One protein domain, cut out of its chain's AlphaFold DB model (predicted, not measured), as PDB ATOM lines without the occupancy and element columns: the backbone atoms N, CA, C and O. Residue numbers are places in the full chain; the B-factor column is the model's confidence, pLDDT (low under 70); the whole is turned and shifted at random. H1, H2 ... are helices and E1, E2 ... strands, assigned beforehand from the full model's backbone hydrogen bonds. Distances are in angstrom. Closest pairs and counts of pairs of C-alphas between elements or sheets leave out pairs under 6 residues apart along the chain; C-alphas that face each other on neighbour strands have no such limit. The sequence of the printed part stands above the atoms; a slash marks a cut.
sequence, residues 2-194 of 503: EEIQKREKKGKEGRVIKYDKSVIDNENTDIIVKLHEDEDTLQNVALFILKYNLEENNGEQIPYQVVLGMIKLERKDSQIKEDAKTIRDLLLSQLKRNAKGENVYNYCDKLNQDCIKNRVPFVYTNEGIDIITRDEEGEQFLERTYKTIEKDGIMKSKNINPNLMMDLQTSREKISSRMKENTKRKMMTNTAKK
ATOM      1  N   GLU A   2     217.162 168.392 244.886       32.00
ATOM      2  CA  GLU A   2     216.856 169.536 244.000       32.00
ATOM      3  C   GLU A   2     217.762 169.664 242.759       32.00
ATOM      4  O   GLU A   2     217.273 169.994 241.684       32.00
ATOM      5  N   GLU A   3     219.066 169.369 242.849       29.59
ATOM      6  CA  GLU A   3     219.957 169.430 241.675       29.59
ATOM      7  C   GLU A   3     219.650 168.377 240.601       29.59
ATOM      8  O   GLU A   3     219.813 168.650 239.413       29.59
ATOM      9  N   ILE A   4     219.193 167.184 240.994       33.56
ATOM     10  CA  ILE A   4     218.806 166.132 240.042       33.56
ATOM     11  C   ILE A   4     217.508 166.555 239.344       33.56
ATOM     12  O   ILE A   4     217.444 166.553 238.117       33.56
ATOM     13  N   GLN A   5     216.543 167.074 240.108       37.72
ATOM     14  CA  GLN A   5     215.297 167.634 239.575       37.72
ATOM     15  C   GLN A   5     215.538 168.849 238.653       37.72
ATOM     16  O   GLN A   5     214.857 168.993 237.642       37.72
ATOM     17  N   LYS A   6     216.551 169.689 238.923       42.97
ATOM     18  CA  LYS A   6     216.976 170.774 238.010       42.97
ATOM     19  C   LYS A   6     217.633 170.270 236.718       42.97
ATOM     20  O   LYS A   6     217.532 170.953 235.701       42.97
ATOM     21  N   ARG A   7     218.306 169.112 236.737       37.19
ATOM     22  CA  ARG A   7     218.933 168.498 235.547       37.19
ATOM     23  C   ARG A   7     217.926 167.769 234.655       37.19
ATOM     24  O   ARG A   7     218.122 167.736 233.445       37.19
ATOM     25  N   GLU A   8     216.852 167.232 235.229       43.69
ATOM     26  CA  GLU A   8     215.721 166.674 234.473       43.69
ATOM     27  C   GLU A   8     214.894 167.775 233.787       43.69
ATOM     28  O   GLU A   8     214.475 167.598 232.648       43.69
ATOM     29  N   LYS A   9     214.749 168.956 234.410       50.62
ATOM     30  CA  LYS A   9     213.958 170.093 233.887       50.62
ATOM     31  C   LYS A   9     214.538 170.818 232.652       50.62
ATOM     32  O   LYS A   9     214.104 171.922 232.333       50.62
ATOM     33  N   LYS A  10     215.544 170.256 231.969       57.38
ATOM     34  CA  LYS A  10     216.197 170.865 230.794       57.38
ATOM     35  C   LYS A  10     216.384 169.864 229.652       57.38
ATOM     36  O   LYS A  10     217.342 169.085 229.651       57.38
ATOM     37  N   GLY A  11     215.585 170.009 228.592       62.03
ATOM     38  CA  GLY A  11     215.631 169.187 227.370       62.03
ATOM     39  C   GLY A  11     216.953 169.174 226.576       62.03
ATOM     40  O   GLY A  11     217.070 168.451 225.587       62.03
ATOM     41  N   LYS A  12     217.971 169.936 227.000       67.00
ATOM     42  CA  LYS A  12     219.329 169.972 226.416       67.00
ATOM     43  C   LYS A  12     220.362 169.143 227.192       67.00
ATOM     44  O   LYS A  12     221.366 168.737 226.619       67.00
ATOM     45  N   GLU A  13     220.137 168.915 228.487       66.88
ATOM     46  CA  GLU A  13     221.144 168.375 229.420       66.88
ATOM     47  C   GLU A  13     220.701 167.069 230.108       66.88
ATOM     48  O   GLU A  13     221.556 166.337 230.619       66.88
ATOM     49  N   GLY A  14     219.399 166.753 230.132       71.12
ATOM     50  CA  GLY A  14     218.858 165.518 230.713       71.12
ATOM     51  C   GLY A  14     219.322 164.245 229.988       71.12
ATOM     52  O   GLY A  14     219.636 164.285 228.799       71.12
ATOM     53  N   ARG A  15     219.386 163.113 230.709       76.12
ATOM     54  CA  ARG A  15     219.715 161.790 230.128       76.12
ATOM     55  C   ARG A  15     218.577 161.193 229.296       76.12
ATOM     56  O   ARG A  15     218.840 160.411 228.394       76.12
ATOM     57  N   VAL A  16     217.340 161.600 229.565       78.38
ATOM     58  CA  VAL A  16     216.162 161.222 228.782       78.38
ATOM     59  C   VAL A  16     215.787 162.377 227.853       78.38
ATOM     60  O   VAL A  16     215.742 163.538 228.267       78.38
ATOM     61  N   ILE A  17     215.528 162.055 226.591       84.88
ATOM     62  CA  ILE A  17     214.943 162.941 225.580       84.88
ATOM     63  C   ILE A  17     213.442 162.669 225.521       84.88
ATOM     64  O   ILE A  17     213.019 161.519 225.594       84.88
ATOM     65  N   LYS A  18     212.651 163.729 225.355       84.81
ATOM     66  CA  LYS A  18     211.200 163.676 225.198       84.81
ATOM     67  C   LYS A  18     210.864 164.164 223.788       84.81
ATOM     68  O   LYS A  18     211.154 165.312 223.476       84.81
ATOM     69  N   TYR A  19     210.324 163.297 222.935       87.25
ATOM     70  CA  TYR A  19     210.107 163.568 221.509       87.25
ATOM     71  C   TYR A  19     208.689 163.189 221.081       87.25
ATOM     72  O   TYR A  19     208.206 162.118 221.430       87.25
ATOM     73  N   ASP A  20     208.051 164.034 220.278       85.81
ATOM     74  CA  ASP A  20     206.797 163.753 219.575       85.81
ATOM     75  C   ASP A  20     206.990 164.161 218.106       85.81
ATOM     76  O   ASP A  20     207.685 165.134 217.819       85.81
ATOM     77  N   LYS A  21     206.404 163.431 217.153       86.50
ATOM     78  CA  LYS A  21     206.536 163.748 215.721       86.50
ATOM     79  C   LYS A  21     205.854 165.051 215.310       86.50
ATOM     80  O   LYS A  21     206.294 165.666 214.342       86.50
ATOM     81  N   SER A  22     204.815 165.471 216.027       84.25
ATOM     82  CA  SER A  22     204.093 166.726 215.780       84.25
ATOM     83  C   SER A  22     205.009 167.954 215.811       84.25
ATOM     84  O   SER A  22     204.754 168.927 215.103       84.25
ATOM     85  N   VAL A  23     206.138 167.895 216.533       86.94
ATOM     86  CA  VAL A  23     207.111 168.997 216.565       86.94
ATOM     87  C   VAL A  23     207.737 169.280 215.198       86.94
ATOM     88  O   VAL A  23     208.211 170.390 214.983       86.94
ATOM     89  N   ILE A  24     207.755 168.317 214.270       88.56
ATOM     90  CA  ILE A  24     208.400 168.454 212.953       88.56
ATOM     91  C   ILE A  24     207.671 169.450 212.036       88.56
ATOM     92  O   ILE A  24     208.305 170.041 211.158       88.56
ATOM     93  N   ASP A  25     206.372 169.662 212.254       81.62
ATOM     94  CA  ASP A  25     205.570 170.632 211.503       81.62
ATOM     95  C   ASP A  25     205.560 172.035 212.156       81.62
ATOM     96  O   ASP A  25     205.010 172.976 211.586       81.62
ATOM     97  N   ASN A  26     206.214 172.216 213.313       83.25
ATOM     98  CA  ASN A  26     206.422 173.528 213.938       83.25
ATOM     99  C   ASN A  26     207.493 174.328 213.173       83.25
ATOM    100  O   ASN A  26     208.593 173.833 212.931       83.25
ATOM    101  N   GLU A  27     207.213 175.596 212.858       79.44
ATOM    102  CA  GLU A  27     208.128 176.494 212.132       79.44
ATOM    103  C   GLU A  27     209.493 176.686 212.820       79.44
ATOM    104  O   GLU A  27     210.487 176.993 212.164       79.44
ATOM    105  N   ASN A  28     209.559 176.475 214.138       80.75
ATOM    106  CA  ASN A  28     210.780 176.602 214.939       80.75
ATOM    107  C   ASN A  28     211.642 175.326 214.962       80.75
ATOM    108  O   ASN A  28     212.711 175.323 215.584       80.75
ATOM    109  N   THR A  29     211.194 174.245 214.318       88.69
ATOM    110  CA  THR A  29     211.906 172.964 214.275       88.69
ATOM    111  C   THR A  29     212.790 172.867 213.034       88.69
ATOM    112  O   THR A  29     212.314 172.862 211.900       88.69
ATOM    113  N   ASP A  30     214.101 172.743 213.249       91.94
ATOM    114  CA  ASP A  30     215.097 172.601 212.181       91.94
ATOM    115  C   ASP A  30     216.280 171.734 212.636       91.94
ATOM    116  O   ASP A  30     216.574 171.599 213.829       91.94
ATOM    117  N   ILE A  31     216.993 171.164 211.667       94.31
ATOM    118  CA  ILE A  31     218.262 170.473 211.883       94.31
ATOM    119  C   ILE A  31     219.387 171.480 211.644       94.31
ATOM    120  O   ILE A  31     219.765 171.767 210.509       94.31
ATOM    121  N   ILE A  32     219.976 171.987 212.722       91.69
ATOM    122  CA  ILE A  32     221.179 172.817 212.626       91.69
ATOM    123  C   ILE A  32     222.435 171.948 212.567       91.69
ATOM    124  O   ILE A  32     222.528 170.917 213.231       91.69
ATOM    125  N   VAL A  33     223.441 172.404 211.823       91.25
ATOM    126  CA  VAL A  33     224.766 171.777 211.810       91.25
ATOM    127  C   VAL A  33     225.731 172.649 212.603       91.25
ATOM    128  O   VAL A  33     225.850 173.846 212.337       91.25
ATOM    129  N   LYS A  34     226.407 172.065 213.595       88.75
ATOM    130  CA  LYS A  34     227.373 172.768 214.453       88.75
ATOM    131  C   LYS A  34     228.653 171.960 214.629       88.75
ATOM    132  O   LYS A  34     228.605 170.780 214.976       88.75
ATOM    133  N   LEU A  35     229.785 172.639 214.469       88.88
ATOM    134  CA  LEU A  35     231.100 172.122 214.837       88.88
ATOM    135  C   LEU A  35     231.189 171.990 216.362       88.88
ATOM    136  O   LEU A  35     230.791 172.912 217.076       88.88
ATOM    137  N   HIS A  36     231.685 170.849 216.829       88.62
ATOM    138  CA  HIS A  36     232.004 170.581 218.225       88.62
ATOM    139  C   HIS A  36     233.369 169.899 218.323       88.62
ATOM    140  O   HIS A  36     233.765 169.164 217.418       88.62
ATOM    141  N   GLU A  37     234.053 170.103 219.440       88.00
ATOM    142  CA  GLU A  37     235.148 169.240 219.881       88.00
ATOM    143  C   GLU A  37     234.550 168.075 220.685       88.00
ATOM    144  O   GLU A  37     233.847 168.294 221.674       88.00
ATOM    145  N   ASP A  38     234.779 166.841 220.249       84.81
ATOM    146  CA  ASP A  38     234.345 165.643 220.968       84.81
ATOM    147  C   ASP A  38     235.286 165.373 222.152       84.81
ATOM    148  O   ASP A  38     236.465 165.098 221.950       84.81
ATOM    149  N   GLU A  39     234.789 165.454 223.390       85.50
ATOM    150  CA  GLU A  39     235.598 165.245 224.598       85.50
ATOM    151  C   GLU A  39     236.150 163.819 224.713       85.50
ATOM    152  O   GLU A  39     237.178 163.626 225.362       85.50
ATOM    153  N   ASP A  40     235.479 162.828 224.117       80.75
ATOM    154  CA  ASP A  40     235.856 161.420 224.269       80.75
ATOM    155  C   ASP A  40     236.892 160.982 223.216       80.75
ATOM    156  O   ASP A  40     237.682 160.071 223.465       80.75
ATOM    157  N   THR A  41     236.929 161.643 222.050       80.81
ATOM    158  CA  THR A  41     237.893 161.347 220.969       80.81
ATOM    159  C   THR A  41     238.914 162.454 220.701       80.81
ATOM    160  O   THR A  41     239.878 162.220 219.972       80.81
ATOM    161  N   LEU A  42     238.723 163.649 221.271       81.31
ATOM    162  CA  LEU A  42     239.475 164.884 220.997       81.31
ATOM    163  C   LEU A  42     239.471 165.300 219.511       81.31
ATOM    164  O   LEU A  42     240.344 166.040 219.055       81.31
ATOM    165  N   GLN A  43     238.490 164.824 218.736       83.38
ATOM    166  CA  GLN A  43     238.332 165.142 217.318       83.38
ATOM    167  C   GLN A  43     237.291 166.245 217.113       83.38
ATOM    168  O   GLN A  43     236.278 166.312 217.808       83.38
ATOM    169  N   ASN A  44     237.500 167.081 216.095       86.81
ATOM    170  CA  ASN A  44     236.453 167.987 215.634       86.81
ATOM    171  C   ASN A  44     235.387 167.192 214.862       86.81
ATOM    172  O   ASN A  44     235.699 166.428 213.943       86.81
ATOM    173  N   VAL A  45     234.121 167.398 215.219       89.00
ATOM    174  CA  VAL A  45     232.956 166.737 214.623       89.00
ATOM    175  C   VAL A  45     231.911 167.767 214.197       89.00
ATOM    176  O   VAL A  45     231.656 168.747 214.896       89.00
ATOM    177  N   ALA A  46     231.274 167.559 213.045       90.94
ATOM    178  CA  ALA A  46     230.076 168.309 212.670       90.94
ATOM    179  C   ALA A  46     228.841 167.529 213.129       90.94
ATOM    180  O   ALA A  46     228.551 166.465 212.583       90.94
ATOM    181  N   LEU A  47     228.128 168.053 214.129       93.00
ATOM    182  CA  LEU A  47     226.908 167.452 214.669       93.00
ATOM    183  C   LEU A  47     225.666 167.977 213.949       93.00
ATOM    184  O   LEU A  47     225.526 169.186 213.755       93.00
ATOM    185  N   PHE A  48     224.743 167.069 213.635       95.50
ATOM    186  CA  PHE A  48     223.417 167.359 213.092       95.50
ATOM    187  C   PHE A  48     222.428 167.360 214.248       95.50
ATOM    188  O   PHE A  48     222.053 166.300 214.746       95.50
ATOM    189  N   ILE A  49     222.045 168.544 214.711       93.62
ATOM    190  CA  ILE A  49     221.237 168.711 215.917       93.62
ATOM    191  C   ILE A  49     219.827 169.123 215.513       93.62
ATOM    192  O   ILE A  49     219.607 170.252 215.069       93.62
ATOM    193  N   LEU A  50     218.867 168.221 215.710       94.38
ATOM    194  CA  LEU A  50     217.451 168.553 215.670       94.38
ATOM    195  C   LEU A  50     217.139 169.458 216.865       94.38
ATOM    196  O   LEU A  50     217.268 169.052 218.025       94.38
ATOM    197  N   LYS A  51     216.751 170.695 216.567       91.94
ATOM    198  CA  LYS A  51     216.129 171.612 217.517       91.94
ATOM    199  C   LYS A  51     214.629 171.513 217.363       91.94
ATOM    200  O   LYS A  51     214.136 171.557 216.245       91.94
ATOM    201  N   TYR A  52     213.935 171.457 218.485       90.62
ATOM    202  CA  TYR A  52     212.495 171.645 218.569       90.62
ATOM    203  C   TYR A  52     212.166 172.200 219.947       90.62
ATOM    204  O   TYR A  52     212.928 172.010 220.901       90.62
ATOM    205  N   ASN A  53     211.023 172.860 220.056       86.50
ATOM    206  CA  ASN A  53     210.379 173.044 221.344       86.50
ATOM    207  C   ASN A  53     209.314 171.959 221.460       86.50
ATOM    208  O   ASN A  53     208.576 171.717 220.503       86.50
ATOM    209  N   LEU A  54     209.273 171.283 222.601       83.12
ATOM    210  CA  LEU A  54     208.106 170.502 222.970       83.12
ATOM    211  C   LEU A  54     207.248 171.404 223.850       83.12
ATOM    212  O   LEU A  54     207.786 172.056 224.752       83.12
ATOM    213  N   GLU A  55     205.937 171.415 223.622       73.12
ATOM    214  CA  GLU A  55     205.027 171.932 224.634       73.12
ATOM    215  C   GLU A  55     205.107 170.981 225.823       73.12
ATOM    216  O   GLU A  55     204.559 169.878 225.827       73.12
ATOM    217  N   GLU A  56     205.906 171.378 226.806       68.00
ATOM    218  CA  GLU A  56     205.637 170.956 228.152       68.00
ATOM    219  C   GLU A  56     204.635 171.910 228.763       68.00
ATOM    220  O   GLU A  56     204.074 172.836 228.184       68.00
ATOM    221  N   ASN A  57     204.220 171.468 229.915       54.12
ATOM    222  CA  ASN A  57     202.909 170.879 229.838       54.12
ATOM    223  C   ASN A  57     201.940 171.971 230.336       54.12
ATOM    224  O   ASN A  57     200.870 172.168 229.776       54.12
ATOM    225  N   ASN A  58     202.430 172.795 231.271       54.94
ATOM    226  CA  ASN A  58     201.897 174.059 231.761       54.94
ATOM    227  C   ASN A  58     201.861 175.172 230.675       54.94
ATOM    228  O   ASN A  58     201.844 176.356 231.012       54.94
ATOM    229  N   GLY A  59     201.953 174.826 229.385       60.66
ATOM    230  CA  GLY A  59     202.242 175.745 228.276       60.66
ATOM    231  C   GLY A  59     203.708 176.205 228.235       60.66
ATOM    232  O   GLY A  59     204.067 177.111 227.481       60.66
ATOM    233  N   GLU A  60     204.575 175.606 229.061       69.81
ATOM    234  CA  GLU A  60     206.012 175.884 229.097       69.81
ATOM    235  C   GLU A  60     206.695 175.174 227.916       69.81
ATOM    236  O   GLU A  60     206.957 173.974 227.944       69.81
ATOM    237  N   GLN A  61     207.013 175.928 226.865       76.69
ATOM    238  CA  GLN A  61     207.768 175.429 225.712       76.69
ATOM    239  C   GLN A  61     209.212 175.096 226.123       76.69
ATOM    240  O   GLN A  61     210.052 175.994 226.249       76.69
ATOM    241  N   ILE A  62     209.529 173.811 226.314       79.06
ATOM    242  CA  ILE A  62     210.885 173.379 226.672       79.06
ATOM    243  C   ILE A  62     211.710 173.144 225.398       79.06
ATOM    244  O   ILE A  62     211.340 172.315 224.563       79.06
ATOM    245  N   PRO A  63     212.859 173.831 225.236       83.56
ATOM    246  CA  PRO A  63     213.714 173.672 224.069       83.56
ATOM    247  C   PRO A  63     214.584 172.415 224.182       83.56
ATOM    248  O   PRO A  63     215.488 172.339 225.023       83.56
ATOM    249  N   TYR A  64     214.375 171.471 223.271       86.88
ATOM    250  CA  TYR A  64     215.178 170.264 223.114       86.88
ATOM    251  C   TYR A  64     216.266 170.442 222.051       86.88
ATOM    252  O   TYR A  64     216.136 171.191 221.079       86.88
ATOM    253  N   GLN A  65     217.380 169.740 222.258       87.69
ATOM    254  CA  GLN A  65     218.448 169.575 221.270       87.69
ATOM    255  C   GLN A  65     218.853 168.108 221.240       87.69
ATOM    256  O   GLN A  65     219.242 167.559 222.272       87.69
ATOM    257  N   VAL A  66     218.734 167.476 220.076       91.00
ATOM    258  CA  VAL A  66     218.998 166.044 219.884       91.00
ATOM    259  C   VAL A  66     219.958 165.866 218.717       91.00
ATOM    260  O   VAL A  66     219.706 166.362 217.623       91.00
ATOM    261  N   VAL A  67     221.076 165.191 218.953       92.69
ATOM    262  CA  VAL A  67     222.117 164.904 217.968       92.69
ATOM    263  C   VAL A  67     221.662 163.710 217.135       92.69
ATOM    264  O   VAL A  67     221.791 162.573 217.566       92.69
ATOM    265  N   LEU A  68     221.154 163.942 215.925       94.50
ATOM    266  CA  LEU A  68     220.710 162.884 215.008       94.50
ATOM    267  C   LEU A  68     221.872 162.071 214.412       94.50
ATOM    268  O   LEU A  68     221.709 160.925 213.999       94.50
ATOM    269  N   GLY A  69     223.047 162.685 214.325       93.75
ATOM    270  CA  GLY A  69     224.227 162.094 213.713       93.75
ATOM    271  C   GLY A  69     225.383 163.079 213.637       93.75
ATOM    272  O   GLY A  69     225.258 164.245 214.026       93.75
ATOM    273  N   MET A  70     226.514 162.606 213.128       92.81
ATOM    274  CA  MET A  70     227.751 163.374 213.049       92.81
ATOM    275  C   MET A  70     228.630 162.987 211.862       92.81
ATOM    276  O   MET A  70     228.546 161.874 211.349       92.81
ATOM    277  N   ILE A  71     229.513 163.902 211.464       90.50
ATOM    278  CA  ILE A  71     230.631 163.646 210.546       90.50
ATOM    279  C   ILE A  71     231.931 163.920 211.300       90.50
ATOM    280  O   ILE A  71     232.102 165.014 211.846       90.50
ATOM    281  N   LYS A  72     232.862 162.962 211.283       83.19
ATOM    282  CA  LYS A  72     234.247 163.178 211.730       83.19
ATOM    283  C   LYS A  72     235.006 164.020 210.703       83.19
ATOM    284  O   LYS A  72     234.961 163.730 209.505       83.19
ATOM    285  N   LEU A  73     235.658 165.091 211.152       79.56
ATOM    286  CA  LEU A  73     236.196 166.113 210.254       79.56
ATOM    287  C   LEU A  73     237.638 165.816 209.834       79.56
ATOM    288  O   LEU A  73     238.598 166.296 210.423       79.56
ATOM    289  N   GLU A  74     237.755 165.050 208.751       69.38
ATOM    290  CA  GLU A  74     239.019 164.719 208.069       69.38
ATOM    291  C   GLU A  74     239.148 165.426 206.696       69.38
ATOM    292  O   GLU A  74     240.009 165.101 205.879       69.38
ATOM    293  N   ARG A  75     238.244 166.372 206.393       61.59
ATOM    294  CA  ARG A  75     238.044 166.988 205.065       61.59
ATOM    295  C   ARG A  75     238.205 168.514 205.100       61.59
ATOM    296  O   ARG A  75     238.196 169.123 206.159       61.59
ATOM    297  N   LYS A  76     238.305 169.140 203.919       62.84
ATOM    298  CA  LYS A  76     238.322 170.608 203.758       62.84
ATOM    299  C   LYS A  76     236.932 171.222 203.995       62.84
ATOM    300  O   LYS A  76     235.937 170.694 203.497       62.84
ATOM    301  N   ASP A  77     236.888 172.384 204.649       66.06
ATOM    302  CA  ASP A  77     235.664 173.085 205.087       66.06
ATOM    303  C   ASP A  77     234.590 173.296 204.011       66.06
ATOM    304  O   ASP A  77     233.396 173.262 204.312       66.06
ATOM    305  N   SER A  78     234.980 173.538 202.755       69.19
ATOM    306  CA  SER A  78     234.029 173.775 201.661       69.19
ATOM    307  C   SER A  78     233.196 172.532 201.341       69.19
ATOM    308  O   SER A  78     231.977 172.637 201.223       69.19
ATOM    309  N   GLN A  79     233.833 171.358 201.285       73.88
ATOM    310  CA  GLN A  79     233.155 170.083 201.042       73.88
ATOM    311  C   GLN A  79     232.235 169.724 202.212       73.88
ATOM    312  O   GLN A  79     231.110 169.284 202.001       73.88
ATOM    313  N   ILE A  80     232.683 169.977 203.447       76.19
ATOM    314  CA  ILE A  80     231.897 169.717 204.661       76.19
ATOM    315  C   ILE A  80     230.580 170.504 204.640       76.19
ATOM    316  O   ILE A  80     229.549 169.957 205.014       76.19
ATOM    317  N   LYS A  81     230.578 171.761 204.170       79.56
ATOM    318  CA  LYS A  81     229.351 172.576 204.066       79.56
ATOM    319  C   LYS A  81     228.344 172.014 203.054       79.56
ATOM    320  O   LYS A  81     227.144 172.043 203.323       79.56
ATOM    321  N   GLU A  82     228.810 171.506 201.917       82.00
ATOM    322  CA  GLU A  82     227.954 170.929 200.872       82.00
ATOM    323  C   GLU A  82     227.426 169.535 201.257       82.00
ATOM    324  O   GLU A  82     226.216 169.284 201.177       82.00
ATOM    325  N   ASP A  83     228.307 168.674 201.781       85.75
ATOM    326  CA  ASP A  83     227.952 167.375 202.364       85.75
ATOM    327  C   ASP A  83     226.902 167.579 203.478       85.75
ATOM    328  O   ASP A  83     225.848 166.938 203.482       85.75
ATOM    329  N   ALA A  84     227.134 168.533 204.388       88.12
ATOM    330  CA  ALA A  84     226.238 168.808 205.506       88.12
ATOM    331  C   ALA A  84     224.876 169.372 205.087       88.12
ATOM    332  O   ALA A  84     223.861 168.974 205.659       88.12
ATOM    333  N   LYS A  85     224.814 170.248 204.079       90.25
ATOM    334  CA  LYS A  85     223.529 170.715 203.540       90.25
ATOM    335  C   LYS A  85     222.716 169.543 202.980       90.25
ATOM    336  O   LYS A  85     221.549 169.387 203.326       90.25
ATOM    337  N   THR A  86     223.357 168.690 202.180       91.00
ATOM    338  CA  THR A  86     222.722 167.515 201.565       91.00
ATOM    339  C   THR A  86     222.170 166.559 202.625       91.00
ATOM    340  O   THR A  86     221.012 166.150 202.555       91.00
ATOM    341  N   ILE A  87     222.971 166.250 203.647       93.94
ATOM    342  CA  ILE A  87     222.578 165.349 204.737       93.94
ATOM    343  C   ILE A  87     221.430 165.951 205.555       93.94
ATOM    344  O   ILE A  87     220.442 165.262 205.807       93.94
ATOM    345  N   ARG A  88     221.507 167.242 205.909       94.75
ATOM    346  CA  ARG A  88     220.430 167.959 206.609       94.75
ATOM    347  C   ARG A  88     219.101 167.853 205.855       94.75
ATOM    348  O   ARG A  88     218.086 167.506 206.452       94.75
ATOM    349  N   ASP A  89     219.119 168.133 204.554       93.12
ATOM    350  CA  ASP A  89     217.915 168.183 203.721       93.12
ATOM    351  C   ASP A  89     217.270 166.791 203.554       93.12
ATOM    352  O   ASP A  89     216.042 166.672 203.567       93.12
ATOM    353  N   LEU A  90     218.075 165.723 203.471       94.25
ATOM    354  CA  LEU A  90     217.590 164.336 203.456       94.25
ATOM    355  C   LEU A  90     217.028 163.893 204.817       94.25
ATOM    356  O   LEU A  90     215.936 163.323 204.856       94.25
ATOM    357  N   LEU A  91     217.715 164.202 205.923       94.19
ATOM    358  CA  LEU A  91     217.219 163.927 207.278       94.19
ATOM    359  C   LEU A  91     215.878 164.634 207.528       94.19
ATOM    360  O   LEU A  91     214.903 163.989 207.909       94.19
ATOM    361  N   LEU A  92     215.790 165.938 207.242       92.56
ATOM    362  CA  LEU A  92     214.569 166.722 207.448       92.56
ATOM    363  C   LEU A  92     213.419 166.247 206.542       92.56
ATOM    364  O   LEU A  92     212.269 166.204 206.979       92.56
ATOM    365  N   SER A  93     213.723 165.834 205.305       92.00
ATOM    366  CA  SER A  93     212.737 165.219 204.401       92.00
ATOM    367  C   SER A  93     212.194 163.903 204.960       92.00
ATOM    368  O   SER A  93     210.989 163.664 204.876       92.00
ATOM    369  N   GLN A  94     213.048 163.069 205.569       91.44
ATOM    370  CA  GLN A  94     212.593 161.840 206.218       91.44
ATOM    371  C   GLN A  94     211.702 162.135 207.427       91.44
ATOM    372  O   GLN A  94     210.622 161.560 207.525       91.44
ATOM    373  N   LEU A  95     212.105 163.053 208.313       91.25
ATOM    374  CA  LEU A  95     211.299 163.411 209.485       91.25
ATOM    375  C   LEU A  95     209.924 163.960 209.078       91.25
ATOM    376  O   LEU A  95     208.915 163.543 209.641       91.25
ATOM    377  N   LYS A  96     209.858 164.808 208.041       89.69
ATOM    378  CA  LYS A  96     208.591 165.340 207.505       89.69
ATOM    379  C   LYS A  96     207.695 164.268 206.879       89.69
ATOM    380  O   LYS A  96     206.475 164.370 206.971       89.69
ATOM    381  N   ARG A  97     208.261 163.220 206.268       87.19
ATOM    382  CA  ARG A  97     207.487 162.038 205.839       87.19
ATOM    383  C   ARG A  97     206.996 161.226 207.039       87.19
ATOM    384  O   ARG A  97     205.844 160.805 207.050       87.19
ATOM    385  N   ASN A  98     207.833 161.051 208.061       85.88
ATOM    386  CA  ASN A  98     207.473 160.277 209.248       85.88
ATOM    387  C   ASN A  98     206.357 160.934 210.072       85.88
ATOM    388  O   ASN A  98     205.502 160.223 210.604       85.88
ATOM    389  N   ALA A  99     206.356 162.270 210.163       84.38
ATOM    390  CA  ALA A  99     205.293 163.057 210.790       84.38
ATOM    391  C   ALA A  99     203.940 162.867 210.083       84.38
ATOM    392  O   ALA A  99     202.913 162.728 210.735       84.38
ATOM    393  N   LYS A 100     203.954 162.713 208.753       83.56
ATOM    394  CA  LYS A 100     202.774 162.402 207.927       83.56
ATOM    395  C   LYS A 100     202.382 160.913 207.915       83.56
ATOM    396  O   LYS A 100     201.531 160.513 207.128       83.56
ATOM    397  N   GLY A 101     203.033 160.065 208.718       74.00
ATOM    398  CA  GLY A 101     202.816 158.608 208.735       74.00
ATOM    399  C   GLY A 101     203.383 157.850 207.519       74.00
ATOM    400  O   GLY A 101     203.272 156.619 207.423       74.00
ATOM    401  N   GLU A 102     204.053 158.548 206.599       75.62
ATOM    402  CA  GLU A 102     204.619 158.037 205.345       75.62
ATOM    403  C   GLU A 102     206.017 157.416 205.563       75.62
ATOM    404  O   GLU A 102     206.977 157.720 204.854       75.62
ATOM    405  N   ASN A 103     206.135 156.531 206.563       69.94
ATOM    406  CA  ASN A 103     207.381 155.865 206.984       69.94
ATOM    407  C   ASN A 103     207.894 154.844 205.931       69.94
ATOM    408  O   ASN A 103     207.866 153.637 206.165       69.94
ATOM    409  N   VAL A 104     208.295 155.309 204.743       72.38
ATOM    410  CA  VAL A 104     208.812 154.484 203.623       72.38
ATOM    411  C   VAL A 104     210.352 154.534 203.544       72.38
ATOM    412  O   VAL A 104     210.947 153.905 202.686       72.38
ATOM    413  N   TYR A 105     211.011 155.295 204.425       84.50
ATOM    414  CA  TYR A 105     212.474 155.401 204.595       84.50
ATOM    415  C   TYR A 105     213.343 155.753 203.362       84.50
ATOM    416  O   TYR A 105     214.561 155.875 203.484       84.50
ATOM    417  N   ASN A 106     212.736 156.029 202.202       85.88
ATOM    418  CA  ASN A 106     213.416 156.362 200.942       85.88
ATOM    419  C   ASN A 106     214.499 157.455 201.060       85.88
ATOM    420  O   ASN A 106     215.494 157.406 200.337       85.88
ATOM    421  N   TYR A 107     214.332 158.453 201.940       89.94
ATOM    422  CA  TYR A 107     215.336 159.510 202.116       89.94
ATOM    423  C   TYR A 107     216.528 159.046 202.965       89.94
ATOM    424  O   TYR A 107     217.637 159.516 202.723       89.94
ATOM    425  N   CYS A 108     216.340 158.091 203.884       88.56
ATOM    426  CA  CYS A 108     217.439 157.424 204.593       88.56
ATOM    427  C   CYS A 108     218.233 156.494 203.681       88.56
ATOM    428  O   CYS A 108     219.461 156.523 203.703       88.56
ATOM    429  N   ASP A 109     217.557 155.710 202.840       87.56
ATOM    430  CA  ASP A 109     218.248 154.864 201.863       87.56
ATOM    431  C   ASP A 109     219.040 155.710 200.863       87.56
ATOM    432  O   ASP A 109     220.212 155.424 200.606       87.56
ATOM    433  N   LYS A 110     218.457 156.818 200.380       90.88
ATOM    434  CA  LYS A 110     219.177 157.796 199.558       90.88
ATOM    435  C   LYS A 110     220.371 158.411 200.300       90.88
ATOM    436  O   LYS A 110     221.460 158.449 199.741       90.88
ATOM    437  N   LEU A 111     220.197 158.841 201.551       92.00
ATOM    438  CA  LEU A 111     221.276 159.379 202.391       92.00
ATOM    439  C   LEU A 111     222.427 158.376 202.546       92.00
ATOM    440  O   LEU A 111     223.587 158.726 202.341       92.00
ATOM    441  N   ASN A 112     222.117 157.110 202.820       88.75
ATOM    442  CA  ASN A 112     223.116 156.051 202.926       88.75
ATOM    443  C   ASN A 112     223.867 155.845 201.596       88.75
ATOM    444  O   ASN A 112     225.096 155.745 201.600       88.75
ATOM    445  N   GLN A 113     223.159 155.837 200.462       89.25
ATOM    446  CA  GLN A 113     223.758 155.733 199.124       89.25
ATOM    447  C   GLN A 113     224.648 156.940 198.784       89.25
ATOM    448  O   GLN A 113     225.783 156.749 198.343       89.25
ATOM    449  N   ASP A 114     224.178 158.164 199.033       88.56
ATOM    450  CA  ASP A 114     224.918 159.402 198.771       88.56
ATOM    451  C   ASP A 114     226.177 159.491 199.659       88.56
ATOM    452  O   ASP A 114     227.268 159.786 199.161       88.56
ATOM    453  N   CYS A 115     226.085 159.129 200.946       88.19
ATOM    454  CA  CYS A 115     227.247 159.047 201.837       88.19
ATOM    455  C   CYS A 115     228.259 157.975 201.402       88.19
ATOM    456  O   CYS A 115     229.463 158.205 201.515       88.19
ATOM    457  N   ILE A 116     227.823 156.822 200.881       86.62
ATOM    458  CA  ILE A 116     228.735 155.807 200.322       86.62
ATOM    459  C   ILE A 116     229.423 156.346 199.061       86.62
ATOM    460  O   ILE A 116     230.654 156.350 198.987       86.62
ATOM    461  N   LYS A 117     228.644 156.852 198.098       87.88
ATOM    462  CA  LYS A 117     229.126 157.363 196.806       87.88
ATOM    463  C   LYS A 117     230.138 158.498 196.973       87.88
ATOM    464  O   LYS A 117     231.204 158.468 196.362       87.88
ATOM    465  N   ASN A 118     229.835 159.453 197.850       85.38
ATOM    466  CA  ASN A 118     230.664 160.631 198.108       85.38
ATOM    467  C   ASN A 118     231.679 160.398 199.254       85.38
ATOM    468  O   ASN A 118     232.363 161.328 199.690       85.38
ATOM    469  N   ARG A 119     231.791 159.151 199.747       84.81
ATOM    470  CA  ARG A 119     232.673 158.696 200.842       84.81
ATOM    471  C   ARG A 119     232.537 159.496 202.150       84.81
ATOM    472  O   ARG A 119     233.520 159.652 202.874       84.81
ATOM    473  N   VAL A 120     231.365 160.068 202.422       87.25
ATOM    474  CA  VAL A 120     231.119 160.902 203.609       87.25
ATOM    475  C   VAL A 120     231.013 159.994 204.841       87.25
ATOM    476  O   VAL A 120     230.144 159.114 204.857       87.25
ATOM    477  N   PRO A 121     231.849 160.180 205.881       87.56
ATOM    478  CA  PRO A 121     231.831 159.352 207.086       87.56
ATOM    479  C   PRO A 121     230.743 159.838 208.058       87.56
ATOM    480  O   PRO A 121     231.028 160.238 209.186       87.56
ATOM    481  N   PHE A 122     229.492 159.858 207.591       91.38
ATOM    482  CA  PHE A 122     228.333 160.207 208.406       91.38
ATOM    483  C   PHE A 122     227.881 159.010 209.249       91.38
ATOM    484  O   PHE A 122     227.646 157.923 208.719       91.38
ATOM    485  N   VAL A 123     227.740 159.239 210.551       91.94
ATOM    486  CA  VAL A 123     227.357 158.252 211.564       91.94
ATOM    487  C   VAL A 123     226.090 158.753 212.254       91.94
ATOM    488  O   VAL A 123     226.110 159.818 212.871       91.94
ATOM    489  N   TYR A 124     224.991 158.003 212.173       93.88
ATOM    490  CA  TYR A 124     223.810 158.244 213.008       93.88
ATOM    491  C   TYR A 124     224.129 157.871 214.462       93.88
ATOM    492  O   TYR A 124     224.803 156.867 214.703       93.88
ATOM    493  N   THR A 125     223.612 158.633 215.422       92.44
ATOM    494  CA  THR A 125     223.605 158.272 216.854       92.44
ATOM    495  C   THR A 125     222.471 157.278 217.152       92.44
ATOM    496  O   THR A 125     221.613 157.057 216.299       92.44
ATOM    497  N   ASN A 126     222.405 156.697 218.359       89.00
ATOM    498  CA  ASN A 126     221.243 155.869 218.724       89.00
ATOM    499  C   ASN A 126     219.968 156.716 218.824       89.00
ATOM    500  O   ASN A 126     218.996 156.412 218.138       89.00
ATOM    501  N   GLU A 127     220.018 157.843 219.549       89.12
ATOM    502  CA  GLU A 127     218.896 158.798 219.637       89.12
ATOM    503  C   GLU A 127     218.424 159.278 218.249       89.12
ATOM    504  O   GLU A 127     217.230 159.457 218.012       89.12
ATOM    505  N   GLY A 128     219.352 159.418 217.297       92.50
ATOM    506  CA  GLY A 128     219.065 159.728 215.904       92.50
ATOM    507  C   GLY A 128     218.356 158.598 215.173       92.50
ATOM    508  O   GLY A 128     217.323 158.848 214.558       92.50
ATOM    509  N   ILE A 129     218.860 157.360 215.256       91.44
ATOM    510  CA  ILE A 129     218.208 156.187 214.652       91.44
ATOM    511  C   ILE A 129     216.782 156.032 215.188       91.44
ATOM    512  O   ILE A 129     215.862 155.860 214.389       91.44
ATOM    513  N   ASP A 130     216.570 156.135 216.501       88.94
ATOM    514  CA  ASP A 130     215.245 155.941 217.100       88.94
ATOM    515  C   ASP A 130     214.242 157.047 216.730       88.94
ATOM    516  O   ASP A 130     213.056 156.757 216.594       88.94
ATOM    517  N   ILE A 131     214.692 158.285 216.480       90.75
ATOM    518  CA  ILE A 131     213.848 159.365 215.932       90.75
ATOM    519  C   ILE A 131     213.578 159.161 214.432       90.75
ATOM    520  O   ILE A 131     212.432 159.214 213.980       90.75
ATOM    521  N   ILE A 132     214.627 158.919 213.645       90.19
ATOM    522  CA  ILE A 132     214.577 158.846 212.175       90.19
ATOM    523  C   ILE A 132     213.815 157.608 211.689       90.19
ATOM    524  O   ILE A 132     213.196 157.641 210.624       90.19
ATOM    525  N   THR A 133     213.829 156.525 212.462       86.56
ATOM    526  CA  THR A 133     213.086 155.299 212.143       86.56
ATOM    527  C   THR A 133     211.732 155.207 212.847       86.56
ATOM    528  O   THR A 133     211.028 154.222 212.637       86.56
ATOM    529  N   ARG A 134     211.324 156.201 213.655       79.12
ATOM    530  CA  ARG A 134     210.074 156.116 214.427       79.12
ATOM    531  C   ARG A 134     208.853 156.042 213.516       79.12
ATOM    532  O   ARG A 134     208.596 156.960 212.735       79.12
ATOM    533  N   ASP A 135     208.038 155.006 213.674       70.75
ATOM    534  CA  ASP A 135     206.779 154.827 212.950       70.75
ATOM    535  C   ASP A 135     205.526 155.099 213.802       70.75
ATOM    536  O   ASP A 135     204.531 155.545 213.236       70.75
ATOM    537  N   GLU A 136     205.620 154.964 215.125       68.75
ATOM    538  CA  GLU A 136     204.588 155.287 216.130       68.75
ATOM    539  C   GLU A 136     204.090 156.750 216.130       68.75
ATOM    540  O   GLU A 136     204.733 157.644 215.572       68.75
ATOM    541  N   GLU A 137     202.956 156.977 216.798       68.62
ATOM    542  CA  GLU A 137     202.347 158.287 217.074       68.62
ATOM    543  C   GLU A 137     202.482 158.665 218.560       68.62
ATOM    544  O   GLU A 137     202.641 157.797 219.423       68.62
ATOM    545  N   GLY A 138     202.377 159.967 218.845       72.31
ATOM    546  CA  GLY A 138     202.416 160.531 220.193       72.31
ATOM    547  C   GLY A 138     203.814 160.678 220.801       72.31
ATOM    548  O   GLY A 138     204.838 160.319 220.212       72.31
ATOM    549  N   GLU A 139     203.822 161.221 222.015       75.19
ATOM    550  CA  GLU A 139     205.004 161.503 222.822       75.19
ATOM    551  C   GLU A 139     205.794 160.224 223.129       75.19
ATOM    552  O   GLU A 139     205.222 159.165 223.389       75.19
ATOM    553  N   GLN A 140     207.123 160.303 223.182       75.69
ATOM    554  CA  GLN A 140     208.034 159.194 223.467       75.69
ATOM    555  C   GLN A 140     209.237 159.643 224.301       75.69
ATOM    556  O   GLN A 140     209.698 160.781 224.194       75.69
ATOM    557  N   PHE A 141     209.763 158.719 225.107       80.62
ATOM    558  CA  PHE A 141     211.016 158.891 225.840       80.62
ATOM    559  C   PHE A 141     212.124 158.086 225.163       80.62
ATOM    560  O   PHE A 141     211.891 156.953 224.746       80.62
ATOM    561  N   LEU A 142     213.309 158.680 225.039       83.81
ATOM    562  CA  LEU A 142     214.483 158.100 224.383       83.81
ATOM    563  C   LEU A 142     215.722 158.295 225.263       83.81
ATOM    564  O   LEU A 142     215.832 159.312 225.952       83.81
ATOM    565  N   GLU A 143     216.678 157.371 225.206       82.94
ATOM    566  CA  GLU A 143     217.966 157.549 225.877       82.94
ATOM    567  C   GLU A 143     218.860 158.504 225.079       82.94
ATOM    568  O   GLU A 143     219.075 158.341 223.874       82.94
ATOM    569  N   ARG A 144     219.409 159.512 225.759       85.81
ATOM    570  CA  ARG A 144     220.359 160.443 225.157       85.81
ATOM    571  C   ARG A 144     221.720 159.768 224.995       85.81
ATOM    572  O   ARG A 144     222.357 159.364 225.961       85.81
ATOM    573  N   THR A 145     222.203 159.729 223.761       86.00
ATOM    574  CA  THR A 145     223.554 159.313 223.392       86.00
ATOM    575  C   THR A 145     224.565 160.441 223.634       86.00
ATOM    576  O   THR A 145     225.615 160.192 224.216       86.00
ATOM    577  N   TYR A 146     224.260 161.690 223.250       86.31
ATOM    578  CA  TYR A 146     225.222 162.807 223.324       86.31
ATOM    579  C   TYR A 146     224.677 164.049 224.044       86.31
ATOM    580  O   TYR A 146     223.542 164.482 223.825       86.31
ATOM    581  N   LYS A 147     225.528 164.679 224.866       85.56
ATOM    582  CA  LYS A 147     225.332 166.052 225.366       85.56
ATOM    583  C   LYS A 147     226.192 167.023 224.576       85.56
ATOM    584  O   LYS A 147     227.337 166.717 224.258       85.56
ATOM    585  N   THR A 148     225.661 168.217 224.350       81.31
ATOM    586  CA  THR A 148     226.400 169.363 223.812       81.31
ATOM    587  C   THR A 148     226.470 170.444 224.879       81.31
ATOM    588  O   THR A 148     225.437 170.825 225.432       81.31
ATOM    589  N   ILE A 149     227.672 170.927 225.176       78.75
ATOM    590  CA  ILE A 149     227.952 171.874 226.258       78.75
ATOM    591  C   ILE A 149     228.846 172.976 225.691       78.75
ATOM    592  O   ILE A 149     229.750 172.693 224.911       78.75
ATOM    593  N   GLU A 150     228.616 174.227 226.068       76.56
ATOM    594  CA  GLU A 150     229.561 175.305 225.778       76.56
ATOM    595  C   GLU A 150     230.533 175.434 226.952       76.56
ATOM    596  O   GLU A 150     230.109 175.555 228.104       76.56
ATOM    597  N   LYS A 151     231.835 175.364 226.672       75.19
ATOM    598  CA  LYS A 151     232.896 175.458 227.674       75.19
ATOM    599  C   LYS A 151     234.042 176.287 227.109       75.19
ATOM    600  O   LYS A 151     234.530 175.997 226.022       75.19
ATOM    601  N   ASP A 152     234.452 177.321 227.838       76.25
ATOM    602  CA  ASP A 152     235.556 178.216 227.461       76.25
ATOM    603  C   ASP A 152     235.371 178.872 226.067       76.25
ATOM    604  O   ASP A 152     236.330 179.118 225.341       76.25
ATOM    605  N   GLY A 153     234.114 179.130 225.670       72.81
ATOM    606  CA  GLY A 153     233.741 179.663 224.348       72.81
ATOM    607  C   GLY A 153     233.777 178.641 223.202       72.81
ATOM    608  O   GLY A 153     233.520 178.995 222.051       72.81
ATOM    609  N   ILE A 154     234.078 177.374 223.498       78.44
ATOM    610  CA  ILE A 154     234.113 176.266 222.541       78.44
ATOM    611  C   ILE A 154     232.894 175.368 222.774       78.44
ATOM    612  O   ILE A 154     232.583 174.966 223.898       78.44
ATOM    613  N   MET A 155     232.196 175.020 221.693       84.62
ATOM    614  CA  MET A 155     231.163 173.988 221.732       84.62
ATOM    615  C   MET A 155     231.836 172.614 221.855       84.62
ATOM    616  O   MET A 155     232.550 172.190 220.949       84.62
ATOM    617  N   LYS A 156     231.591 171.906 222.956       85.94
ATOM    618  CA  LYS A 156     232.062 170.538 223.189       85.94
ATOM    619  C   LYS A 156     230.903 169.550 223.144       85.94
ATOM    620  O   LYS A 156     229.774 169.881 223.517       85.94
ATOM    621  N   SER A 157     231.167 168.331 222.697       87.06
ATOM    622  CA  SER A 157     230.216 167.222 222.761       87.06
ATOM    623  C   SER A 157     230.786 166.066 223.561       87.06
ATOM    624  O   SER A 157     231.973 165.787 223.463       87.06
ATOM    625  N   LYS A 158     229.937 165.388 224.330       85.12
ATOM    626  CA  LYS A 158     230.324 164.233 225.139       85.12
ATOM    627  C   LYS A 158     229.297 163.121 224.998       85.12
ATOM    628  O   LYS A 158     228.094 163.390 225.103       85.12
ATOM    629  N   ASN A 159     229.752 161.893 224.799       83.81
ATOM    630  CA  ASN A 159     228.909 160.714 224.881       83.81
ATOM    631  C   ASN A 159     228.529 160.450 226.352       83.81
ATOM    632  O   ASN A 159     229.353 160.533 227.263       83.81
ATOM    633  N   ILE A 160     227.255 160.165 226.610       79.44
ATOM    634  CA  ILE A 160     226.763 159.855 227.963       79.44
ATOM    635  C   ILE A 160     227.146 158.436 228.382       79.44
ATOM    636  O   ILE A 160     227.354 158.180 229.569       79.44
ATOM    637  N   ASN A 161     227.233 157.527 227.414       72.62
ATOM    638  CA  ASN A 161     227.503 156.117 227.615       72.62
ATOM    639  C   ASN A 161     228.420 155.627 226.480       72.62
ATOM    640  O   ASN A 161     227.928 155.313 225.396       72.62
ATOM    641  N   PRO A 162     229.746 155.534 226.701       70.25
ATOM    642  CA  PRO A 162     230.702 155.111 225.675       70.25
ATOM    643  C   PRO A 162     230.358 153.778 224.988       70.25
ATOM    644  O   PRO A 162     230.663 153.614 223.811       70.25
ATOM    645  N   ASN A 163     229.641 152.870 225.662       66.75
ATOM    646  CA  ASN A 163     229.175 151.601 225.082       66.75
ATOM    647  C   ASN A 163     228.112 151.782 223.975       66.75
ATOM    648  O   ASN A 163     227.845 150.853 223.220       66.75
ATOM    649  N   LEU A 164     227.495 152.964 223.880       66.81
ATOM    650  CA  LEU A 164     226.545 153.351 222.833       66.81
ATOM    651  C   LEU A 164     227.212 154.085 221.661       66.81
ATOM    652  O   LEU A 164     226.526 154.454 220.704       66.81
ATOM    653  N   MET A 165     228.524 154.328 221.712       71.88
ATOM    654  CA  MET A 165     229.254 154.884 220.575       71.88
ATOM    655  C   MET A 165     229.265 153.873 219.423       71.88
ATOM    656  O   MET A 165     229.652 152.722 219.598       71.88
ATOM    657  N   MET A 166     228.851 154.308 218.233       82.44
ATOM    658  CA  MET A 166     228.865 153.481 217.025       82.44
ATOM    659  C   MET A 166     229.926 153.976 216.052       82.44
ATOM    660  O   MET A 166     230.122 155.181 215.888       82.44
ATOM    661  N   ASP A 167     230.570 153.041 215.360       84.94
ATOM    662  CA  ASP A 167     231.317 153.349 214.148       84.94
ATOM    663  C   ASP A 167     230.388 153.453 212.920       84.94
ATOM    664  O   ASP A 167     229.169 153.253 212.983       84.94
ATOM    665  N   LEU A 168     230.986 153.786 211.775       84.38
ATOM    666  CA  LEU A 168     230.290 153.962 210.501       84.38
ATOM    667  C   LEU A 168     229.555 152.697 210.023       84.38
ATOM    668  O   LEU A 168     228.508 152.815 209.384       84.38
ATOM    669  N   GLN A 169     230.090 151.506 210.297       85.75
ATOM    670  CA  GLN A 169     229.503 150.247 209.837       85.75
ATOM    671  C   GLN A 169     228.340 149.843 210.745       85.75
ATOM    672  O   GLN A 169     227.224 149.639 210.267       85.75
ATOM    673  N   THR A 170     228.576 149.855 212.056       86.75
ATOM    674  CA  THR A 170     227.599 149.564 213.112       86.75
ATOM    675  C   THR A 170     226.364 150.457 212.979       86.75
ATOM    676  O   THR A 170     225.230 149.978 213.009       86.75
ATOM    677  N   SER A 171     226.571 151.757 212.747       89.44
ATOM    678  CA  SER A 171     225.492 152.735 212.562       89.44
ATOM    679  C   SER A 171     224.625 152.429 211.327       89.44
ATOM    680  O   SER A 171     223.393 152.462 211.403       89.44
ATOM    681  N   ARG A 172     225.248 152.047 210.200       86.69
ATOM    682  CA  ARG A 172     224.551 151.659 208.958       86.69
ATOM    683  C   ARG A 172     223.774 150.352 209.099       86.69
ATOM    684  O   ARG A 172     222.643 150.253 208.623       86.69
ATOM    685  N   GLU A 173     224.359 149.355 209.752       87.50
ATOM    686  CA  GLU A 173     223.699 148.073 210.008       87.50
ATOM    687  C   GLU A 173     222.504 148.243 210.950       87.50
ATOM    688  O   GLU A 173     221.412 147.755 210.645       87.50
ATOM    689  N   LYS A 174     222.670 149.008 212.038       88.19
ATOM    690  CA  LYS A 174     221.606 149.259 213.016       88.19
ATOM    691  C   LYS A 174     220.420 149.997 212.396       88.19
ATOM    692  O   LYS A 174     219.287 149.540 212.562       88.19
ATOM    693  N   ILE A 175     220.647 151.062 211.613       88.69
ATOM    694  CA  ILE A 175     219.538 151.765 210.946       88.69
ATOM    695  C   ILE A 175     218.862 150.888 209.880       88.69
ATOM    696  O   ILE A 175     217.636 150.832 209.834       88.69
ATOM    697  N   SER A 176     219.619 150.123 209.078       86.19
ATOM    698  CA  SER A 176     219.040 149.203 208.079       86.19
ATOM    699  C   SER A 176     218.193 148.101 208.721       86.19
ATOM    700  O   SER A 176     217.102 147.793 208.234       86.19
ATOM    701  N   SER A 177     218.661 147.533 209.836       86.19
ATOM    702  CA  SER A 177     217.915 146.544 210.619       86.19
ATOM    703  C   SER A 177     216.599 147.129 211.139       86.19
ATOM    704  O   SER A 177     215.531 146.560 210.908       86.19
ATOM    705  N   ARG A 178     216.649 148.324 211.742       83.94
ATOM    706  CA  ARG A 178     215.479 149.001 212.315       83.94
ATOM    707  C   ARG A 178     214.432 149.388 211.264       83.94
ATOM    708  O   ARG A 178     213.247 149.133 211.465       83.94
ATOM    709  N   MET A 179     214.852 149.899 210.102       85.38
ATOM    710  CA  MET A 179     213.945 150.199 208.979       85.38
ATOM    711  C   MET A 179     213.211 148.940 208.476       85.38
ATOM    712  O   MET A 179     212.000 148.979 208.228       85.38
ATOM    713  N   LYS A 180     213.908 147.797 208.379       83.31
ATOM    714  CA  LYS A 180     213.306 146.502 208.005       83.31
ATOM    715  C   LYS A 180     212.347 145.981 209.076       83.31
ATOM    716  O   LYS A 180     211.261 145.510 208.737       83.31
ATOM    717  N   GLU A 181     212.722 146.086 210.352       80.94
ATOM    718  CA  GLU A 181     211.882 145.672 211.480       80.94
ATOM    719  C   GLU A 181     210.557 146.448 211.501       80.94
ATOM    720  O   GLU A 181     209.486 145.840 211.537       80.94
ATOM    721  N   ASN A 182     210.622 147.777 211.381       77.00
ATOM    722  CA  ASN A 182     209.446 148.647 211.419       77.00
ATOM    723  C   ASN A 182     208.562 148.444 210.177       77.00
ATOM    724  O   ASN A 182     207.338 148.409 210.284       77.00
ATOM    725  N   THR A 183     209.154 148.180 209.005       78.00
ATOM    726  CA  THR A 183     208.391 147.791 207.803       78.00
ATOM    727  C   THR A 183     207.593 146.501 208.036       78.00
ATOM    728  O   THR A 183     206.395 146.450 207.746       78.00
ATOM    729  N   LYS A 184     208.219 145.472 208.629       76.69
ATOM    730  CA  LYS A 184     207.548 144.212 208.993       76.69
ATOM    731  C   LYS A 184     206.458 144.431 210.050       76.69
ATOM    732  O   LYS A 184     205.364 143.884 209.911       76.69
ATOM    733  N   ARG A 185     206.725 145.255 211.072       71.38
ATOM    734  CA  ARG A 185     205.762 145.613 212.127       71.38
ATOM    735  C   ARG A 185     204.539 146.321 211.542       71.38
ATOM    736  O   ARG A 185     203.421 145.887 211.794       71.38
ATOM    737  N   LYS A 186     204.736 147.327 210.683       73.44
ATOM    738  CA  LYS A 186     203.657 148.065 210.005       73.44
ATOM    739  C   LYS A 186     202.780 147.153 209.141       73.44
ATOM    740  O   LYS A 186     201.563 147.317 209.145       73.44
ATOM    741  N   MET A 187     203.360 146.165 208.452       72.44
ATOM    742  CA  MET A 187     202.580 145.139 207.745       72.44
ATOM    743  C   MET A 187     201.719 144.313 208.713       72.44
ATOM    744  O   MET A 187     200.514 144.217 208.505       72.44
ATOM    745  N   MET A 188     202.303 143.789 209.796       67.25
ATOM    746  CA  MET A 188     201.571 143.012 210.810       67.25
ATOM    747  C   MET A 188     200.434 143.815 211.460       67.25
ATOM    748  O   MET A 188     199.314 143.321 211.545       67.25
ATOM    749  N   THR A 189     200.685 145.066 211.857       66.44
ATOM    750  CA  THR A 189     199.661 145.963 212.414       66.44
ATOM    751  C   THR A 189     198.548 146.257 211.406       66.44
ATOM    752  O   THR A 189     197.379 146.239 211.778       66.44
ATOM    753  N   ASN A 190     198.871 146.487 210.130       72.31
ATOM    754  CA  ASN A 190     197.863 146.745 209.098       72.31
ATOM    755  C   ASN A 190     197.005 145.515 208.760       72.31
ATOM    756  O   ASN A 190     195.868 145.689 208.329       72.31
ATOM    757  N   THR A 191     197.528 144.298 208.934       70.75
ATOM    758  CA  THR A 191     196.732 143.062 208.849       70.75
ATOM    759  C   THR A 191     195.846 142.910 210.086       70.75
ATOM    760  O   THR A 191     194.639 142.754 209.950       70.75
ATOM    761  N   ALA A 192     196.406 143.081 211.290       62.41
ATOM    762  CA  ALA A 192     195.648 143.015 212.543       62.41
ATOM    763  C   ALA A 192     194.458 143.999 212.562       62.41
ATOM    764  O   ALA A 192     193.343 143.601 212.879       62.41
ATOM    765  N   LYS A 193     194.652 145.247 212.111       67.75
ATOM    766  CA  LYS A 193     193.589 146.272 211.982       67.75
ATOM    767  C   LYS A 193     192.495 145.964 210.946       67.75
ATOM    768  O   LYS A 193     191.565 146.751 210.804       67.75
ATOM    769  N   LYS A 194     192.614 144.877 210.177       73.94
ATOM    770  CA  LYS A 194     191.589 144.406 209.227       73.94
ATOM    771  C   LYS A 194     190.873 143.136 209.686       73.94
ATOM    772  O   LYS A 194     189.823 142.821 209.138       73.94
TER     773      LYS A 194
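AT A GLANCE: This is residues 2 to 194 of the 503 residues of an uncharacterized protein of Clostridium sp. CAG:575 (UniProt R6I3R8). A strongly twisted sheet of six strands is folded back on itself at E2, so that E5, E4 and E3 partly face E8 and E7; H3 covers one face and short H5 the opposite one. H4 folds back beside H3, the ribbon E1 and E6 lies near H5, and the long H6 starts by E5 and sticks out with residues 187 to 194. The 193 printed residues hold six named helices and eight strands, in the order H1 E1 H2 E2 E3 E4 H3 H4 E5 H5 E6 E7 E8 H6; the class is mixed, helices and strands. The large sheet runs E5 E4 E3 E2 E8 E7, mixed, and the whole is compact, radius of gyration of the C-alphas 16.8 A, spanning 58 by 48 by 33 A.

IN THESE COORDINATES: In the large sheet, E2 is residues 30 to 38, 22.3 A from C-alpha 30 at (215.097, 172.601, 212.181); E3 is 44 to 55, 32.9 A; E4 is 61 to 72, 32.4 A; E5 is 122 to 124; E7 is 146 to 151; E8 is 154 to 159. E1, residues 16 to 19, and E6, 140 to 143, form the second sheet. H3 is residues 77 to 99, 32.5 A; H4 is 106 to 117, 16.3 A; H2 is 21 to 25 and H5 is 126 to 132. H1, residues 2 to 8, begins at C-alpha 2 (216.856, 169.536, 244.000). H6, residues 168 to 194, 39.9 A, ends at C-alpha 194 (191.589, 144.406, 209.227).

HOW THE PARTS SIT: E2, E3 and E4 form a meander, each strand the antiparallel neighbour of the one before, with N 34 and O 47 at 3.0 A and N 66 and O 50 at 3.0 A. E2 bends by 60 degrees at residue 35 and is parallel to E8, N 37 and O 155 at 3.0 A. H3 is on the sheet at a height of 8.3 A, and H5 at 8.2 A, on opposite faces. H3, the hub, touches H4 with residues 87 to 94, closest C-alphas Gln 94 and Tyr 107 at 5.5 A, a helical hairpin at a shallow tilt of 20 degrees. It touches H2, closest C-alphas Lys 21 and Ala 99 at 5.1 A, and H5, Leu 95 and Ile 132 at 6.2 A. H6 only grazes the sheet with residues 168 to 175. Every O i to N i+4 pair is within hydrogen-bond range in H1, H3, H4 and H5; H6 has 22 of 23, and H2 0 of 1 but 2 of 2 O i to N i+3 pairs.

THE WHOLE: The C-alphas of Asp 152 and Lys 194, the two farthest apart, are 58.4 A apart. The printed part has no cut, and no link is long. Mean pLDDT of the printed part is 80.6; residues under 70 include 2 to 13 and 56 to 60.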